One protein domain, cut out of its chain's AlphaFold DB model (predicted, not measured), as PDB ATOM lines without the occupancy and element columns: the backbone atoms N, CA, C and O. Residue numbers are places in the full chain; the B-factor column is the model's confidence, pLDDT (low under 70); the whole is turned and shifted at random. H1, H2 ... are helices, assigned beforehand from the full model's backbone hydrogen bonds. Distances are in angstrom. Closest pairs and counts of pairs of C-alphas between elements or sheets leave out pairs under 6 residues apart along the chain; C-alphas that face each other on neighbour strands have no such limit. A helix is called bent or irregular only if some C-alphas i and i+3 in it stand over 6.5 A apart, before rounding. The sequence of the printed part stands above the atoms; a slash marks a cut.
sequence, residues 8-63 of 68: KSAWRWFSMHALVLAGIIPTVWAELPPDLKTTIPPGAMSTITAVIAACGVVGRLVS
ATOM      1  N   LYS A   8     126.082 117.354 112.363       71.81
ATOM      2  CA  LYS A   8     125.387 116.205 111.757       71.81
ATOM      3  C   LYS A   8     123.980 116.003 112.330       71.81
ATOM      4  O   LYS A   8     123.094 115.526 111.629       71.81
ATOM      5  N   SER A   9     123.754 116.411 113.578       73.31
ATOM      6  CA  SER A   9     122.451 116.381 114.250       73.31
ATOM      7  C   SER A   9     121.622 117.634 113.988       73.31
ATOM      8  O   SER A   9     120.524 117.765 114.530       73.31
ATOM      9  N   ALA A  10     122.110 118.561 113.162       69.00
ATOM     10  CA  ALA A  10     121.472 119.855 112.980       69.00
ATOM     11  C   ALA A  10     120.078 119.762 112.332       69.00
ATOM     12  O   ALA A  10     119.230 120.614 112.573       69.00
ATOM     13  N   TRP A  11     119.784 118.665 111.628       69.75
ATOM     14  CA  TRP A  11     118.444 118.339 111.126       69.75
ATOM     15  C   TRP A  11     117.432 117.992 112.235       69.75
ATOM     16  O   TRP A  11     116.240 117.963 111.989       69.75
ATOM     17  N   ARG A  12     117.871 117.743 113.477       69.38
ATOM     18  CA  ARG A  12     116.979 117.575 114.642       69.38
ATOM     19  C   ARG A  12     116.722 118.891 115.375       69.38
ATOM     20  O   ARG A  12     115.891 118.927 116.281       69.38
ATOM     21  N   TRP A  13     117.436 119.965 115.034       74.88
ATOM     22  CA  TRP A  13     117.300 121.237 115.732       74.88
ATOM     23  C   TRP A  13     116.042 121.963 115.276       74.88
ATOM     24  O   TRP A  13     115.855 122.234 114.091       74.88
ATOM     25  N   PHE A  14     115.213 122.362 116.240       70.75
ATOM     26  CA  PHE A  14     114.038 123.190 115.974       70.75
ATOM     27  C   PHE A  14     114.409 124.487 115.239       70.75
ATOM     28  O   PHE A  14     113.704 124.898 114.326       70.75
ATOM     29  N   SER A  15     115.567 125.075 115.566       66.94
ATOM     30  CA  SER A  15     116.099 126.257 114.877       66.94
ATOM     31  C   SER A  15     116.359 126.009 113.385       66.94
ATOM     32  O   SER A  15     115.992 126.842 112.565       66.94
ATOM     33  N   MET A  16     116.897 124.840 113.004       76.38
ATOM     34  CA  MET A  16     117.125 124.489 111.596       76.38
ATOM     35  C   MET A  16     115.799 124.335 110.844       76.38
ATOM     36  O   MET A  16     115.644 124.889 109.762       76.38
ATOM     37  N   HIS A  17     114.815 123.652 111.438       74.44
ATOM     38  CA  HIS A  17     113.476 123.539 110.855       74.44
ATOM     39  C   HIS A  17     112.776 124.894 110.730       74.44
ATOM     40  O   HIS A  17     112.146 125.152 109.709       74.44
ATOM     41  N   ALA A  18     112.911 125.775 111.723       72.88
ATOM     42  CA  ALA A  18     112.362 127.126 111.671       72.88
ATOM     43  C   ALA A  18     113.008 127.958 110.551       72.88
ATOM     44  O   ALA A  18     112.306 128.672 109.840       72.88
ATOM     45  N   LEU A  19     114.324 127.828 110.351       75.31
ATOM     46  CA  LEU A  19     115.065 128.511 109.288       75.31
ATOM     47  C   LEU A  19     114.684 127.982 107.899       75.31
ATOM     48  O   LEU A  19     114.455 128.760 106.975       75.31
ATOM     49  N   VAL A  20     114.547 126.662 107.773       79.88
ATOM     50  CA  VAL A  20     114.070 126.004 106.552       79.88
ATOM     51  C   VAL A  20     112.634 126.430 106.239       79.88
ATOM     52  O   VAL A  20     112.362 126.850 105.118       79.88
ATOM     53  N   LEU A  21     111.726 126.418 107.221       74.25
ATOM     54  CA  LEU A  21     110.352 126.903 107.053       74.25
ATOM     55  C   LEU A  21     110.316 128.380 106.652       74.25
ATOM     56  O   LEU A  21     109.594 128.739 105.726       74.25
ATOM     57  N   ALA A  22     111.128 129.227 107.285       73.81
ATOM     58  CA  ALA A  22     111.212 130.645 106.948       73.81
ATOM     59  C   ALA A  22     111.677 130.891 105.500       73.81
ATOM     60  O   ALA A  22     111.254 131.874 104.899       73.81
ATOM     61  N   GLY A  23     112.502 130.007 104.924       78.62
ATOM     62  CA  GLY A  23     112.914 130.072 103.516       78.62
ATOM     63  C   GLY A  23     111.922 129.433 102.533       78.62
ATOM     64  O   GLY A  23     111.736 129.943 101.425       78.62
ATOM     65  N   ILE A  24     111.255 128.343 102.930       79.88
ATOM     66  CA  ILE A  24     110.298 127.611 102.081       79.88
ATOM     67  C   ILE A  24     108.983 128.381 101.916       79.88
ATOM     68  O   ILE A  24     108.403 128.399 100.836       79.88
ATOM     69  N   ILE A  25     108.493 129.048 102.959       76.56
ATOM     70  CA  ILE A  25     107.207 129.756 102.887       76.56
ATOM     71  C   ILE A  25     107.179 130.846 101.793       76.56
ATOM     72  O   ILE A  25     106.247 130.835 100.986       76.56
ATOM     73  N   PRO A  26     108.164 131.762 101.688       76.69
ATOM     74  CA  PRO A  26     108.166 132.764 100.624       76.69
ATOM     75  C   PRO A  26     108.393 132.168  99.229       76.69
ATOM     76  O   PRO A  26     107.855 132.697  98.261       76.69
ATOM     77  N   THR A  27     109.134 131.063  99.105       81.06
ATOM     78  CA  THR A  27     109.334 130.386  97.811       81.06
ATOM     79  C   THR A  27     108.063 129.688  97.334       81.06
ATOM     80  O   THR A  27     107.658 129.880  96.192       81.06
ATOM     81  N   VAL A  28     107.356 128.980  98.219       81.69
ATOM     82  CA  VAL A  28     106.032 128.409  97.922       81.69
ATOM     83  C   VAL A  28     105.031 129.508  97.574       81.69
ATOM     84  O   VAL A  28     104.241 129.355  96.646       81.69
ATOM     85  N   TRP A  29     105.076 130.645  98.274       76.06
ATOM     86  CA  TRP A  29     104.227 131.787  97.947       76.06
ATOM     87  C   TRP A  29     104.550 132.383  96.573       76.06
ATOM     88  O   TRP A  29     103.633 132.772  95.852       76.06
ATOM     89  N   ALA A  30     105.824 132.460  96.184       80.38
ATOM     90  CA  ALA A  30     106.227 132.960  94.872       80.38
ATOM     91  C   ALA A  30     105.678 132.076  93.740       80.38
ATOM     92  O   ALA A  30     105.039 132.604  92.830       80.38
ATOM     93  N   GLU A  31     105.821 130.757  93.871       83.25
ATOM     94  CA  GLU A  31     105.376 129.757  92.889       83.25
ATOM     95  C   GLU A  31     103.849 129.570  92.841       83.25
ATOM     96  O   GLU A  31     103.319 128.985  91.897       83.25
ATOM     97  N   LEU A  32     103.111 130.057  93.845       79.75
ATOM     98  CA  LEU A  32     101.666 129.869  93.897       79.75
ATOM     99  C   LEU A  32     100.957 130.652  92.764       79.75
ATOM    100  O   LEU A  32     101.160 131.871  92.650       79.75
ATOM    101  N   PRO A  33     100.084 130.002  91.968       78.50
ATOM    102  CA  PRO A  33      99.315 130.654  90.914       78.50
ATOM    103  C   PRO A  33      98.487 131.844  91.428       78.50
ATOM    104  O   PRO A  33      97.929 131.780  92.528       78.50
ATOM    105  N   PRO A  34      98.353 132.923  90.637       71.12
ATOM    106  CA  PRO A  34      97.593 134.108  91.032       71.12
ATOM    107  C   PRO A  34      96.109 133.816  91.303       71.12
ATOM    108  O   PRO A  34      95.561 134.410  92.224       71.12
ATOM    109  N   ASP A  35      95.491 132.851  90.613       74.94
ATOM    110  CA  ASP A  35      94.116 132.385  90.882       74.94
ATOM    111  C   ASP A  35      93.910 131.813  92.294       74.94
ATOM    112  O   ASP A  35      92.829 131.922  92.873       74.94
ATOM    113  N   LEU A  36      94.951 131.216  92.879       71.81
ATOM    114  CA  LEU A  36      94.906 130.741  94.263       71.81
ATOM    115  C   LEU A  36      95.184 131.878  95.247       71.81
ATOM    116  O   LEU A  36      94.621 131.917  96.335       71.81
ATOM    117  N   LYS A  37      96.019 132.850  94.864       69.12
ATOM    118  CA  LYS A  37      96.282 134.047  95.678       69.12
ATOM    119  C   LYS A  37      95.049 134.946  95.802       69.12
ATOM    120  O   LYS A  37      94.887 135.575  96.840       69.12
ATOM    121  N   THR A  38      94.180 134.993  94.794       70.31
ATOM    122  CA  THR A  38      92.933 135.783  94.821       70.31
ATOM    123  C   THR A  38      91.835 135.152  95.675       70.31
ATOM    124  O   THR A  38      90.991 135.872  96.203       70.31
ATOM    125  N   THR A  39      91.853 133.829  95.861       75.50
ATOM    126  CA  THR A  39      90.964 133.127  96.803       75.50
ATOM    127  C   THR A  39      91.430 133.256  98.252       75.50
ATOM    128  O   THR A  39      90.644 133.070  99.181       75.50
ATOM    129  N   ILE A  40      92.705 133.584  98.457       71.19
ATOM    130  CA  ILE A  40      93.279 133.780  99.778       71.19
ATOM    131  C   ILE A  40      92.906 135.189 100.288       71.19
ATOM    132  O   ILE A  40      93.198 136.186  99.624       71.19
ATOM    133  N   PRO A  41      92.277 135.313 101.473       72.06
ATOM    134  CA  PRO A  41      91.824 136.601 101.986       72.06
ATOM    135  C   PRO A  41      92.994 137.583 102.179       72.06
ATOM    136  O   PRO A  41      94.090 137.157 102.558       72.06
ATOM    137  N   PRO A  42      92.772 138.905 102.016       67.50
ATOM    138  CA  PRO A  42      93.823 139.933 102.032       67.50
ATOM    139  C   PRO A  42      94.606 140.080 103.358       67.50
ATOM    140  O   PRO A  42      95.496 140.916 103.455       67.50
ATOM    141  N   GLY A  43      94.327 139.253 104.371       68.44
ATOM    142  CA  GLY A  43      95.084 139.157 105.623       68.44
ATOM    143  C   GLY A  43      95.845 137.841 105.817       68.44
ATOM    144  O   GLY A  43      96.493 137.653 106.844       68.44
ATOM    145  N   ALA A  44      95.790 136.895 104.879       74.25
ATOM    146  CA  ALA A  44      96.468 135.616 105.068       74.25
ATOM    147  C   ALA A  44      97.988 135.775 105.039       74.25
ATOM    148  O   ALA A  44      98.672 135.182 105.863       74.25
ATOM    149  N   MET A  45      98.520 136.619 104.150       69.56
ATOM    150  CA  MET A  45      99.961 136.847 104.092       69.56
ATOM    151  C   MET A  45     100.478 137.539 105.356       69.56
ATOM    152  O   MET A  45     101.494 137.118 105.897       69.56
ATOM    153  N   SER A  46      99.745 138.521 105.892       74.19
ATOM    154  CA  SER A  46     100.097 139.147 107.172       74.19
ATOM    155  C   SER A  46      99.979 138.170 108.342       74.19
ATOM    156  O   SER A  46     100.842 138.173 109.216       74.19
ATOM    157  N   THR A  47      98.980 137.283 108.335       75.12
ATOM    158  CA  THR A  47      98.835 136.215 109.335       75.12
ATOM    159  C   THR A  47      99.988 135.218 109.249       75.12
ATOM    160  O   THR A  47     100.576 134.882 110.270       75.12
ATOM    161  N   ILE A  48     100.379 134.792 108.045       74.06
ATOM    162  CA  ILE A  48     101.529 133.907 107.815       74.06
ATOM    163  C   ILE A  48     102.810 134.577 108.314       74.06
ATOM    164  O   ILE A  48     103.560 133.970 109.074       74.06
ATOM    165  N   THR A  49     103.048 135.840 107.961       74.81
ATOM    166  CA  THR A  49     104.202 136.599 108.460       74.81
ATOM    167  C   THR A  49     104.173 136.736 109.982       74.81
ATOM    168  O   THR A  49     105.206 136.548 110.619       74.81
ATOM    169  N   ALA A  50     103.011 136.999 110.585       79.06
ATOM    170  CA  ALA A  50     102.853 137.093 112.034       79.06
ATOM    171  C   ALA A  50     103.121 135.752 112.732       79.06
ATOM    172  O   ALA A  50     103.805 135.725 113.752       79.06
ATOM    173  N   VAL A  51     102.655 134.637 112.164       78.06
ATOM    174  CA  VAL A  51     102.921 133.284 112.673       78.06
ATOM    175  C   VAL A  51     104.401 132.937 112.544       78.06
ATOM    176  O   VAL A  51     104.979 132.436 113.500       78.06
ATOM    177  N   ILE A  52     105.053 133.248 111.418       74.81
ATOM    178  CA  ILE A  52     106.501 133.041 111.255       74.81
ATOM    179  C   ILE A  52     107.279 133.896 112.253       74.81
ATOM    180  O   ILE A  52     108.204 133.395 112.885       74.81
ATOM    181  N   ALA A  53     106.908 135.166 112.424       73.94
ATOM    182  CA  ALA A  53     107.540 136.053 113.390       73.94
ATOM    183  C   ALA A  53     107.352 135.535 114.823       73.94
ATOM    184  O   ALA A  53     108.320 135.472 115.576       73.94
ATOM    185  N   ALA A  54     106.146 135.088 115.182       76.94
ATOM    186  CA  ALA A  54     105.860 134.468 116.471       76.94
ATOM    187  C   ALA A  54     106.657 133.169 116.661       76.94
ATOM    188  O   ALA A  54     107.278 132.997 117.701       76.94
ATOM    189  N   CYS A  55     106.732 132.297 115.655       70.38
ATOM    190  CA  CYS A  55     107.577 131.101 115.665       70.38
ATOM    191  C   CYS A  55     109.069 131.441 115.749       70.38
ATOM    192  O   CYS A  55     109.816 130.716 116.393       70.38
ATOM    193  N   GLY A  56     109.513 132.541 115.143       65.44
ATOM    194  CA  GLY A  56     110.875 133.054 115.259       65.44
ATOM    195  C   GLY A  56     111.170 133.563 116.667       65.44
ATOM    196  O   GLY A  56     112.216 133.243 117.223       65.44
ATOM    197  N   VAL A  57     110.236 134.291 117.285       70.12
ATOM    198  CA  VAL A  57     110.324 134.747 118.682       70.12
ATOM    199  C   VAL A  57     110.299 133.557 119.637       70.12
ATOM    200  O   VAL A  57     111.185 133.441 120.476       70.12
ATOM    201  N   VAL A  58     109.350 132.635 119.479       67.38
ATOM    202  CA  VAL A  58     109.255 131.404 120.272       67.38
ATOM    203  C   VAL A  58     110.491 130.544 120.057       67.38
ATOM    204  O   VAL A  58     111.075 130.116 121.033       67.38
ATOM    205  N   GLY A  59     110.973 130.356 118.830       62.78
ATOM    206  CA  GLY A  59     112.221 129.645 118.539       62.78
ATOM    207  C   GLY A  59     113.443 130.308 119.184       62.78
ATOM    208  O   GLY A  59     114.316 129.623 119.715       62.78
ATOM    209  N   ARG A  60     113.466 131.645 119.220       59.69
ATOM    210  CA  ARG A  60     114.497 132.445 119.895       59.69
ATOM    211  C   ARG A  60     114.410 132.368 121.423       59.69
ATOM    212  O   ARG A  60     115.441 132.519 122.078       59.69
ATOM    213  N   LEU A  61     113.221 132.117 121.973       59.38
ATOM    214  CA  LEU A  61     112.972 131.849 123.393       59.38
ATOM    215  C   LEU A  61     113.199 130.367 123.759       59.38
ATOM    216  O   LEU A  61     113.632 130.076 124.868       59.38
ATOM    217  N   VAL A  62     112.956 129.436 122.831       61.31
ATOM    218  CA  VAL A  62     112.955 127.976 123.042       61.31
ATOM    219  C   VAL A  62     114.355 127.376 123.101       61.31
ATOM    220  O   VAL A  62     114.517 126.305 123.671       61.31
ATOM    221  N   SER A  63     115.397 128.035 122.599       53.56
ATOM    222  CA  SER A  63     116.761 127.555 122.846       53.56
ATOM    223  C   SER A  63     117.808 128.637 122.617       53.56
ATOM    224  O   SER A  63     118.655 128.520 121.736       53.56
TER     225      SER A  63
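What this domain is: This is residues 8 to 63 of the 68 residues of an uncharacterized protein of Klebsiella pneumoniae (UniProt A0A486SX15). Two long helices, H4 and H2, run side by side in opposite ways and make the two arms of a long, flat U. The turn of the U holds the short helix H3, and residues 30 to 36 and 38 to 44 stick out there; the short helix H1 sits at the other end, just before H2. The two arms touch in the part of the U away from the turn, with residues 14 to 22 of H2 and 52 to 59 of H4. The printed part has 56 residues with four named helices, in the order H1, H2, H3, H4, and no named strand; the class is all helix. The whole is loose, with a radius of gyration of the C-alphas of 13.6 A, and spans 40 by 22 by 10 A.

How they stand to each other: H4, residues 44 to 62, is the longest helix. It touches H2, residues 14 to 31, at a shallow tilt of 14 degrees, and the two run opposite ways. Their closest C-alphas are those of Ser 15 and Gly 59, 6.3 A apart, and their centres are 11.6 A apart. H1, residues 8 to 12, is close to H2 but not clearly touching it, and the closest C-alphas, those of Ala 10 and Met 16, are 6.5 A apart. H1 is apart from H4. H3, residues 34 to 39, is apart from H1, H2 and H4. In H4 every O i to N i+4 pair is within hydrogen-bond range, against 12 of 14 in H2, 1 of 2 in H3 and 0 of 1 in H1, where 1 of 2 O i to N i+3 pairs is within range.

Where its parts are: H4 measures 25.6 A from C-alpha 44 at (96.468, 135.616, 105.068) to C-alpha 62 at (112.955, 127.976, 123.042). H2 measures 25.5 A from C-alpha 14, at (114.038, 123.190, 115.974), to C-alpha 31; it is neither bent nor irregular, but only just: C-alphas 23 and 26 are 6.2 A apart. H3 is 8.8 A long from C-alpha 34 to C-alpha 39. H1 is 9.0 A long from C-alpha 8 to C-alpha 12 and is irregular, with C-alphas 8 and 11 at 7.3 A.

The domain as a whole: The two C-alphas farthest apart in the domain are those of Lys 8 and Thr 38, at 41.5 A. The printed part has no cut, and the links H1 to H2, H2 to H3 and H3 to H4 are tight. Without the stretches that stand free, the body has 42 residues and spans 37 by 21 by 8 A. The mean pLDDT of the printed part is 72.7; 15 residues are under 70, namely 10 to 12, 15, 37, 42 to 43, 45, 56 and 58 to 63.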